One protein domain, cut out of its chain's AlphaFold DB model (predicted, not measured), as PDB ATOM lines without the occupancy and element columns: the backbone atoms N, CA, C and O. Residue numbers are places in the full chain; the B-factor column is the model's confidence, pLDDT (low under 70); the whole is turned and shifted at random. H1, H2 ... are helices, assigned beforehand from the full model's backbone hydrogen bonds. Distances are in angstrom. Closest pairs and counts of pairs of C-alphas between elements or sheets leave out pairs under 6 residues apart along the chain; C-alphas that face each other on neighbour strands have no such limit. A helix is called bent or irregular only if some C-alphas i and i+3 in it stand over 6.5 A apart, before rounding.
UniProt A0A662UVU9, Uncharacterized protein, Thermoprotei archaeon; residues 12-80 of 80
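AT A GLANCE: This is residues 12 to 80 of the 80 residues of an uncharacterized protein of Thermoprotei archaeon (UniProt A0A662UVU9). One long, kinked helix, H2, makes most of the longest axis of an open, extended model with no compact core; H1 packs across the beginning of H2 at one end. At the other end a short link leads to H3, which packs on no other helix and sticks out with residues 39 to 80. The printed part has 69 residues with three named helices, in the order H1, H2, H3, and no named strand; the class is all helix. The whole is extended, with a radius of gyration of the C-alphas of 20.7 A, and spans 53 by 35 by 19 A.

IN THESE COORDINATES: H2, residues 28 to 54, is the longest helix, 39.9 A from C-alpha 28 at (-25.280, -13.916, -10.923) to C-alpha 54 at (-13.998, -2.005, 25.502). It has a kink of 31 degrees near residue 43, and it is irregular: C-alphas 29 and 32 are 7.4 A apart. H1, residues 12 to 25, is 19.7 A long and begins with C-alpha 12 at (-36.737, -8.930, -2.284). H3, residues 63 to 78, is 23.0 A long and ends with C-alpha 78 at (-11.779, 26.149, 7.534).

HOW THE PARTS SIT: H2 touches H1 with residues 28 to 35 alone, and H1 touches H2 with residues 17 to 22 alone. Their closest C-alphas, those of Ala 30 and Ser 21, are 5.3 A apart. Their lines are about perpendicular, at 76 degrees. H2 and H3 are apart, and so are H1 and H3. Each O i to N i+4 pair is within hydrogen-bond range in H1 and H3; in H2, 19 of 23 are.

THE WHOLE: The two C-alphas farthest apart, those of Thr 27 and Glu 64, are 54.3 A from each other. The outline is flat, but only just, with spans of 53 by 35 by 19 A. Residues 39 to 80 stand free, of which 39 to 54 belong to H2 and 63 to 78 to H3. The link from H1 to H2 is tight, with 2 residues; that from H2 to H3 is short, with 8. The printed part has no cut and ends at residue 80, the chain's last residue. The mean pLDDT of the printed part is 86.8; residues 45 to 46 and 78 to 80 are under 70.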
ATOM      1  N   ASP A  12     -37.208 -10.286  -2.007       97.81
ATOM      2  CA  ASP A  12     -36.737  -8.930  -2.284       97.81
ATOM      3  C   ASP A  12     -35.226  -8.786  -2.037       97.81
ATOM      4  O   ASP A  12     -34.505  -8.167  -2.829       97.81
ATOM      5  N   VAL A  13     -34.706  -9.398  -0.973       96.56
ATOM      6  CA  VAL A  13     -33.271  -9.412  -0.662       96.56
ATOM      7  C   VAL A  13     -32.500 -10.186  -1.732       96.56
ATOM      8  O   VAL A  13     -31.449  -9.727  -2.198       96.56
ATOM      9  N   TYR A  14     -33.014 -11.343  -2.155       97.19
ATOM     10  CA  TYR A  14     -32.420 -12.136  -3.227       97.19
ATOM     11  C   TYR A  14     -32.391 -11.362  -4.550       97.19
ATOM     12  O   TYR A  14     -31.343 -11.298  -5.200       97.19
ATOM     13  N   GLU A  15     -33.501 -10.724  -4.927       97.94
ATOM     14  CA  GLU A  15     -33.590  -9.946  -6.162       97.94
ATOM     15  C   GLU A  15     -32.575  -8.794  -6.178       97.94
ATOM     16  O   GLU A  15     -31.852  -8.601  -7.163       97.94
ATOM     17  N   ASN A  16     -32.454  -8.069  -5.065       97.31
ATOM     18  CA  ASN A  16     -31.467  -7.002  -4.924       97.31
ATOM     19  C   ASN A  16     -30.029  -7.526  -5.072       97.31
ATOM     20  O   ASN A  16     -29.225  -6.926  -5.790       97.31
ATOM     21  N   LEU A  17     -29.702  -8.677  -4.474       96.94
ATOM     22  CA  LEU A  17     -28.383  -9.304  -4.624       96.94
ATOM     23  C   LEU A  17     -28.097  -9.742  -6.064       96.94
ATOM     24  O   LEU A  17     -26.969  -9.575  -6.539       96.94
ATOM     25  N   VAL A  18     -29.089 -10.284  -6.773       97.75
ATOM     26  CA  VAL A  18     -28.971 -10.666  -8.190       97.75
ATOM     27  C   VAL A  18     -28.675  -9.439  -9.049       97.75
ATOM     28  O   VAL A  18     -27.693  -9.441  -9.799       97.75
ATOM     29  N   ARG A  19     -29.484  -8.381  -8.908       97.94
ATOM     30  CA  ARG A  19     -29.315  -7.116  -9.639       97.94
ATOM     31  C   ARG A  19     -27.931  -6.525  -9.393       97.94
ATOM     32  O   ARG A  19     -27.235  -6.173 -10.344       97.94
ATOM     33  N   GLU A  20     -27.493  -6.495  -8.139       97.50
ATOM     34  CA  GLU A  20     -26.190  -5.950  -7.763       97.50
ATOM     35  C   GLU A  20     -25.021  -6.791  -8.299       97.50
ATOM     36  O   GLU A  20     -24.011  -6.248  -8.753       97.50
ATOM     37  N   SER A  21     -25.173  -8.116  -8.321       97.69
ATOM     38  CA  SER A  21     -24.171  -9.040  -8.868       97.69
ATOM     39  C   SER A  21     -23.989  -8.863 -10.373       97.69
ATOM     40  O   SER A  21     -22.857  -8.822 -10.860       97.69
ATOM     41  N   ILE A  22     -25.087  -8.694 -11.115       98.00
ATOM     42  CA  ILE A  22     -25.037  -8.389 -12.549       98.00
ATOM     43  C   ILE A  22     -24.443  -6.995 -12.769       98.00
ATOM     44  O   ILE A  22     -23.552  -6.846 -13.600       98.00
ATOM     45  N   ARG A  23     -24.865  -5.990 -11.993       97.56
ATOM     46  CA  ARG A  23     -24.378  -4.610 -12.123       97.56
ATOM     47  C   ARG A  23     -22.870  -4.487 -11.901       97.56
ATOM     48  O   ARG A  23     -22.209  -3.791 -12.663       97.56
ATOM     49  N   ARG A  24     -22.322  -5.140 -10.867       96.44
ATOM     50  CA  ARG A  24     -20.889  -5.045 -10.514       96.44
ATOM     51  C   ARG A  24     -19.993  -6.003 -11.290       96.44
ATOM     52  O   ARG A  24     -18.843  -5.671 -11.556       96.44
ATOM     53  N   TYR A  25     -20.485  -7.205 -11.593       96.88
ATOM     54  CA  TYR A  25     -19.648  -8.308 -12.082       96.88
ATOM     55  C   TYR A  25     -20.161  -8.965 -13.367       96.88
ATOM     56  O   TYR A  25     -19.546  -9.917 -13.843       96.88
ATOM     57  N   GLY A  26     -21.286  -8.511 -13.924       97.06
ATOM     58  CA  GLY A  26     -21.876  -9.067 -15.146       97.06
ATOM     59  C   GLY A  26     -22.420 -10.489 -14.993       97.06
ATOM     60  O   GLY A  26     -22.745 -11.135 -15.986       97.06
ATOM     61  N   THR A  27     -22.503 -11.024 -13.769       96.31
ATOM     62  CA  THR A  27     -22.926 -12.408 -13.538       96.31
ATOM     63  C   THR A  27     -23.597 -12.605 -12.186       96.31
ATOM     64  O   THR A  27     -23.155 -12.089 -11.163       96.31
ATOM     65  N   THR A  28     -24.624 -13.454 -12.158       95.62
ATOM     66  CA  THR A  28     -25.280 -13.916 -10.923       95.62
ATOM     67  C   THR A  28     -24.393 -14.847 -10.094       95.62
ATOM     68  O   THR A  28     -24.612 -15.012  -8.897       95.62
ATOM     69  N   ARG A  29     -23.319 -15.405 -10.674       95.00
ATOM     70  CA  ARG A  29     -22.341 -16.223  -9.931       95.00
ATOM     71  C   ARG A  29     -21.593 -15.427  -8.857       95.00
ATOM     72  O   ARG A  29     -20.992 -16.025  -7.967       95.00
ATOM     73  N   ALA A  30     -21.648 -14.096  -8.912       96.50
ATOM     74  CA  ALA A  30     -21.015 -13.212  -7.944       96.50
ATOM     75  C   ALA A  30     -21.853 -12.946  -6.675       96.50
ATOM     76  O   ALA A  30     -21.359 -12.250  -5.792       96.50
ATOM     77  N   ILE A  31     -23.050 -13.536  -6.519       95.62
ATOM     78  CA  ILE A  31     -23.924 -13.317  -5.344       95.62
ATOM     79  C   ILE A  31     -23.188 -13.531  -4.020       95.62
ATOM     80  O   ILE A  31     -23.249 -12.685  -3.134       95.62
ATOM     81  N   SER A  32     -22.434 -14.628  -3.885       94.62
ATOM     82  CA  SER A  32     -21.690 -14.899  -2.647       94.62
ATOM     83  C   SER A  32     -20.633 -13.825  -2.360       94.62
ATOM     84  O   SER A  32     -20.381 -13.495  -1.202       94.62
ATOM     85  N   LYS A  33     -20.028 -13.252  -3.405       95.19
ATOM     86  CA  LYS A  33     -19.041 -12.179  -3.270       95.19
ATOM     87  C   LYS A  33     -19.706 -10.879  -2.821       95.19
ATOM     88  O   LYS A  33     -19.285 -10.320  -1.815       95.19
ATOM     89  N   VAL A  34     -20.782 -10.471  -3.494       96.38
ATOM     90  CA  VAL A  34     -21.553  -9.267  -3.151       96.38
ATOM     91  C   VAL A  34     -22.113  -9.353  -1.729       96.38
ATOM     92  O   VAL A  34     -21.956  -8.416  -0.953       96.38
ATOM     93  N   LEU A  35     -22.690 -10.499  -1.347       94.94
ATOM     94  CA  LEU A  35     -23.194 -10.722   0.010       94.94
ATOM     95  C   LEU A  35     -22.084 -10.553   1.060       94.94
ATOM     96  O   LEU A  35     -22.288  -9.896   2.077       94.94
ATOM     97  N   ASN A  36     -20.893 -11.108   0.813       93.31
ATOM     98  CA  ASN A  36     -19.761 -10.959   1.728       93.31
ATOM     99  C   ASN A  36     -19.264  -9.511   1.835       93.31
ATOM    100  O   ASN A  36     -18.859  -9.106   2.922       93.31
ATOM    101  N   GLU A  37     -19.264  -8.750   0.740       94.06
ATOM    102  CA  GLU A  37     -18.878  -7.333   0.737       94.06
ATOM    103  C   GLU A  37     -19.859  -6.501   1.572       94.06
ATOM    104  O   GLU A  37     -19.440  -5.847   2.522       94.06
ATOM    105  N   ILE A  38     -21.168  -6.635   1.326       92.38
ATOM    106  CA  ILE A  38     -22.216  -5.930   2.086       92.38
ATOM    107  C   ILE A  38     -22.153  -6.282   3.581       92.38
ATOM    108  O   ILE A  38     -22.235  -5.409   4.450       92.38
ATOM    109  N   LEU A  39     -21.980  -7.565   3.910       90.38
ATOM    110  CA  LEU A  39     -21.838  -8.000   5.301       90.38
ATOM    111  C   LEU A  39     -20.558  -7.460   5.940       90.38
ATOM    112  O   LEU A  39     -20.561  -7.097   7.113       90.38
ATOM    113  N   ARG A  40     -19.453  -7.388   5.195       88.75
ATOM    114  CA  ARG A  40     -18.197  -6.838   5.708       88.75
ATOM    115  C   ARG A  40     -18.326  -5.352   6.005       88.75
ATOM    116  O   ARG A  40     -17.897  -4.939   7.076       88.75
ATOM    117  N   ASP A  41     -18.950  -4.595   5.113       86.88
ATOM    118  CA  ASP A  41     -19.135  -3.153   5.270       86.88
ATOM    119  C   ASP A  41     -20.104  -2.829   6.414       86.88
ATOM    120  O   ASP A  41     -19.849  -1.940   7.222       86.88
ATOM    121  N   SER A  42     -21.184  -3.603   6.554       84.06
ATOM    122  CA  SER A  42     -22.143  -3.422   7.655       84.06
ATOM    123  C   SER A  42     -21.590  -3.836   9.027       84.06
ATOM    124  O   SER A  42     -21.984  -3.276  10.053       84.06
ATOM    125  N   LEU A  43     -20.667  -4.803   9.075       79.88
ATOM    126  CA  LEU A  43     -20.100  -5.320  10.326       79.88
ATOM    127  C   LEU A  43     -18.773  -4.662  10.733       79.88
ATOM    128  O   LEU A  43     -18.407  -4.766  11.907       79.88
ATOM    129  N   SER A  44     -18.049  -4.020   9.813       72.00
ATOM    130  CA  SER A  44     -16.722  -3.439  10.066       72.00
ATOM    131  C   SER A  44     -16.787  -2.293  11.074       72.00
ATOM    132  O   SER A  44     -16.164  -2.381  12.133       72.00
ATOM    133  N   GLY A  45     -17.628  -1.285  10.823       68.75
ATOM    134  CA  GLY A  45     -17.735  -0.114  11.697       68.75
ATOM    135  C   GLY A  45     -18.188  -0.471  13.115       68.75
ATOM    136  O   GLY A  45     -17.618  -0.003  14.098       68.75
ATOM    137  N   ARG A  46     -19.170  -1.371  13.246       69.19
ATOM    138  CA  ARG A  46     -19.719  -1.748  14.556       69.19
ATOM    139  C   ARG A  46     -18.740  -2.570  15.392       69.19
ATOM    140  O   ARG A  46     -18.664  -2.359  16.599       69.19
ATOM    141  N   ARG A  47     -17.994  -3.504  14.790       71.31
ATOM    142  CA  ARG A  47     -17.011  -4.311  15.538       71.31
ATOM    143  C   ARG A  47     -15.830  -3.483  16.008       71.31
ATOM    144  O   ARG A  47     -15.362  -3.705  17.119       71.31
ATOM    145  N   GLU A  48     -15.351  -2.572  15.172       74.25
ATOM    146  CA  GLU A  48     -14.225  -1.711  15.518       74.25
ATOM    147  C   GLU A  48     -14.608  -0.716  16.615       74.25
ATOM    148  O   GLU A  48     -13.904  -0.628  17.617       74.25
ATOM    149  N   LEU A  49     -15.788  -0.093  16.520       73.25
ATOM    150  CA  LEU A  49     -16.335   0.746  17.590       73.25
ATOM    151  C   LEU A  49     -16.507  -0.020  18.905       73.25
ATOM    152  O   LEU A  49     -16.072   0.457  19.947       73.25
ATOM    153  N   ILE A  50     -17.099  -1.220  18.874       77.88
ATOM    154  CA  ILE A  50     -17.241  -2.058  20.074       77.88
ATOM    155  C   ILE A  50     -15.865  -2.385  20.660       77.88
ATOM    156  O   ILE A  50     -15.670  -2.268  21.866       77.88
ATOM    157  N   ARG A  51     -14.892  -2.752  19.820       81.94
ATOM    158  CA  ARG A  51     -13.528  -3.028  20.274       81.94
ATOM    159  C   ARG A  51     -12.894  -1.800  20.932       81.94
ATOM    160  O   ARG A  51     -12.283  -1.973  21.973       81.94
ATOM    161  N   LEU A  52     -13.055  -0.605  20.364       80.56
ATOM    162  CA  LEU A  52     -12.512   0.645  20.912       80.56
ATOM    163  C   LEU A  52     -13.189   1.066  22.225       80.56
ATOM    164  O   LEU A  52     -12.535   1.582  23.123       80.56
ATOM    165  N   ILE A  53     -14.495   0.823  22.363       78.25
ATOM    166  CA  ILE A  53     -15.233   1.114  23.602       78.25
ATOM    167  C   ILE A  53     -14.741   0.234  24.761       78.25
ATOM    168  O   ILE A  53     -14.642   0.717  25.887       78.25
ATOM    169  N   TYR A  54     -14.451  -1.043  24.490       81.19
ATOM    170  CA  TYR A  54     -13.998  -2.005  25.502       81.19
ATOM    171  C   TYR A  54     -12.475  -2.155  25.594       81.19
ATOM    172  O   TYR A  54     -11.995  -2.882  26.462       81.19
ATOM    173  N   SER A  55     -11.705  -1.519  24.708       82.62
ATOM    174  CA  SER A  55     -10.248  -1.497  24.827       82.62
ATOM    175  C   SER A  55      -9.823  -0.657  26.023       82.62
ATOM    176  O   SER A  55     -10.558   0.218  26.481       82.62
ATOM    177  N   GLU A  56      -8.611  -0.911  26.506       84.12
ATOM    178  CA  GLU A  56      -7.982  -0.080  27.522       84.12
ATOM    179  C   GLU A  56      -8.001   1.388  27.079       84.12
ATOM    180  O   GLU A  56      -7.525   1.740  25.994       84.12
ATOM    181  N   LYS A  57      -8.614   2.247  27.898       80.38
ATOM    182  CA  LYS A  57      -8.654   3.682  27.630       80.38
ATOM    183  C   LYS A  57      -7.263   4.244  27.891       80.38
ATOM    184  O   LYS A  57      -6.858   4.394  29.034       80.38
ATOM    185  N   ILE A  58      -6.547   4.560  26.816       81.75
ATOM    186  CA  ILE A  58      -5.187   5.120  26.878       81.75
ATOM    187  C   ILE A  58      -5.149   6.592  27.317       81.75
ATOM    188  O   ILE A  58      -4.077   7.121  27.592       81.75
ATOM    189  N   ALA A  59      -6.304   7.259  27.345       79.00
ATOM    190  CA  ALA A  59      -6.447   8.641  27.773       79.00
ATOM    191  C   ALA A  59      -7.848   8.874  28.348       79.00
ATOM    192  O   ALA A  59      -8.842   8.362  27.822       79.00
ATOM    193  N   GLU A  60      -7.917   9.679  29.401       77.69
ATOM    194  CA  GLU A  60      -9.153  10.259  29.914       77.69
ATOM    195  C   GLU A  60      -9.167  11.744  29.557       77.69
ATOM    196  O   GLU A  60      -8.130  12.402  29.583       77.69
ATOM    197  N   VAL A  61     -10.332  12.259  29.173       84.69
ATOM    198  CA  VAL A  61     -10.508  13.660  28.789       84.69
ATOM    199  C   VAL A  61     -11.827  14.160  29.353       84.69
ATOM    200  O   VAL A  61     -12.829  13.437  29.343       84.69
ATOM    201  N   SER A  62     -11.830  15.390  29.854       88.25
ATOM    202  CA  SER A  62     -13.054  16.062  30.282       88.25
ATOM    203  C   SER A  62     -13.897  16.520  29.084       88.25
ATOM    204  O   SER A  62     -13.438  16.609  27.940       88.25
ATOM    205  N   ILE A  63     -15.170  16.821  29.343       84.88
ATOM    206  CA  ILE A  63     -16.081  17.351  28.318       84.88
ATOM    207  C   ILE A  63     -15.607  18.736  27.858       84.88
ATOM    208  O   ILE A  63     -15.718  19.062  26.670       84.88
ATOM    209  N   GLU A  64     -15.068  19.533  28.780       89.81
ATOM    210  CA  GLU A  64     -14.497  20.849  28.509       89.81
ATOM    211  C   GLU A  64     -13.293  20.746  27.563       89.81
ATOM    212  O   GLU A  64     -13.315  21.355  26.489       89.81
ATOM    213  N   GLU A  65     -12.304  19.906  27.887       87.75
ATOM    214  CA  GLU A  65     -11.100  19.702  27.061       87.75
ATOM    215  C   GLU A  65     -11.444  19.183  25.660       87.75
ATOM    216  O   GLU A  65     -10.921  19.671  24.655       87.75
ATOM    217  N   PHE A  66     -12.375  18.228  25.558       89.44
ATOM    218  CA  PHE A  66     -12.819  17.721  24.260       89.44
ATOM    219  C   PHE A  66     -13.509  18.809  23.420       89.44
ATOM    220  O   PHE A  66     -13.340  18.878  22.198       89.44
ATOM    221  N   SER A  67     -14.289  19.678  24.068       88.31
ATOM    222  CA  SER A  67     -15.002  20.768  23.402       88.31
ATOM    223  C   SER A  67     -14.053  21.846  22.879       88.31
ATOM    224  O   SER A  67     -14.262  22.346  21.767       88.31
ATOM    225  N   GLU A  68     -13.013  22.186  23.642       92.44
ATOM    226  CA  GLU A  68     -11.954  23.101  23.208       92.44
ATOM    227  C   GLU A  68     -11.155  22.521  22.043       92.44
ATOM    228  O   GLU A  68     -11.063  23.165  20.994       92.44
ATOM    229  N   PHE A  69     -10.703  21.269  22.167       90.12
ATOM    230  CA  PHE A  69     -10.004  20.555  21.100       90.12
ATOM    231  C   PHE A  69     -10.804  20.565  19.794       90.12
ATOM    232  O   PHE A  69     -10.287  20.934  18.738       90.12
ATOM    233  N   ARG A  70     -12.103  20.226  19.852       88.31
ATOM    234  CA  ARG A  70     -12.979  20.223  18.672       88.31
ATOM    235  C   ARG A  70     -13.093  21.610  18.037       88.31
ATOM    236  O   ARG A  70     -13.053  21.718  16.813       88.31
ATOM    237  N   ARG A  71     -13.240  22.666  18.846       90.50
ATOM    238  CA  ARG A  71     -13.312  24.054  18.352       90.50
ATOM    239  C   ARG A  71     -12.031  24.459  17.632       90.50
ATOM    240  O   ARG A  71     -12.105  25.094  16.583       90.50
ATOM    241  N   GLU A  72     -10.877  24.101  18.179       90.75
ATOM    242  CA  GLU A  72      -9.578  24.408  17.583       90.75
ATOM    243  C   GLU A  72      -9.363  23.650  16.265       90.75
ATOM    244  O   GLU A  72      -8.962  24.238  15.259       90.75
ATOM    245  N   LEU A  73      -9.745  22.371  16.225       88.44
ATOM    246  CA  LEU A  73      -9.724  21.546  15.017       88.44
ATOM    247  C   LEU A  73     -10.597  22.116  13.895       88.44
ATOM    248  O   LEU A  73     -10.161  22.171  12.747       88.44
ATOM    249  N   SER A  74     -11.810  22.576  14.220       82.25
ATOM    250  CA  SER A  74     -12.709  23.188  13.237       82.25
ATOM    251  C   SER A  74     -12.121  24.450  12.610       82.25
ATOM    252  O   SER A  74     -12.268  24.631  11.407       82.25
ATOM    253  N   LYS A  75     -11.418  25.294  13.377       87.44
ATOM    254  CA  LYS A  75     -10.745  26.484  12.824       87.44
ATOM    255  C   LYS A  75      -9.696  26.093  11.780       87.44
ATOM    256  O   LYS A  75      -9.714  26.609  10.669       87.44
ATOM    257  N   ARG A  76      -8.858  25.099  12.099       79.12
ATOM    258  CA  ARG A  76      -7.780  24.617  11.214       79.12
ATOM    259  C   ARG A  76      -8.287  23.983   9.915       79.12
ATOM    260  O   ARG A  76      -7.552  23.947   8.935       79.12
ATOM    261  N   LEU A  77      -9.509  23.454   9.912       73.19
ATOM    262  CA  LEU A  77     -10.131  22.848   8.730       73.19
ATOM    263  C   LEU A  77     -10.828  23.866   7.815       73.19
ATOM    264  O   LEU A  77     -11.076  23.539   6.662       73.19
ATOM    265  N   VAL A  78     -11.146  25.066   8.312       64.56
ATOM    266  CA  VAL A  78     -11.779  26.149   7.534       64.56
ATOM    267  C   VAL A  78     -10.738  27.061   6.871       64.56
ATOM    268  O   VAL A  78     -11.026  27.689   5.860       64.56
ATOM    269  N   GLU A  79      -9.516  27.113   7.402       58.78
ATOM    270  CA  GLU A  79      -8.401  27.909   6.860       58.78
ATOM    271  C   GLU A  79      -7.659  27.241   5.679       58.78
ATOM    272  O   GLU A  79      -6.567  27.677   5.309       58.78
ATOM    273  N   ARG A  80      -8.222  26.184   5.082       46.34
ATOM    274  CA  ARG A  80      -7.624  25.411   3.983       46.34
ATOM    275  C   ARG A  80      -8.544  25.373   2.771       46.34
ATOM    276  O   ARG A  80      -7.997  25.440   1.649       46.34
TER     277      ARG A  80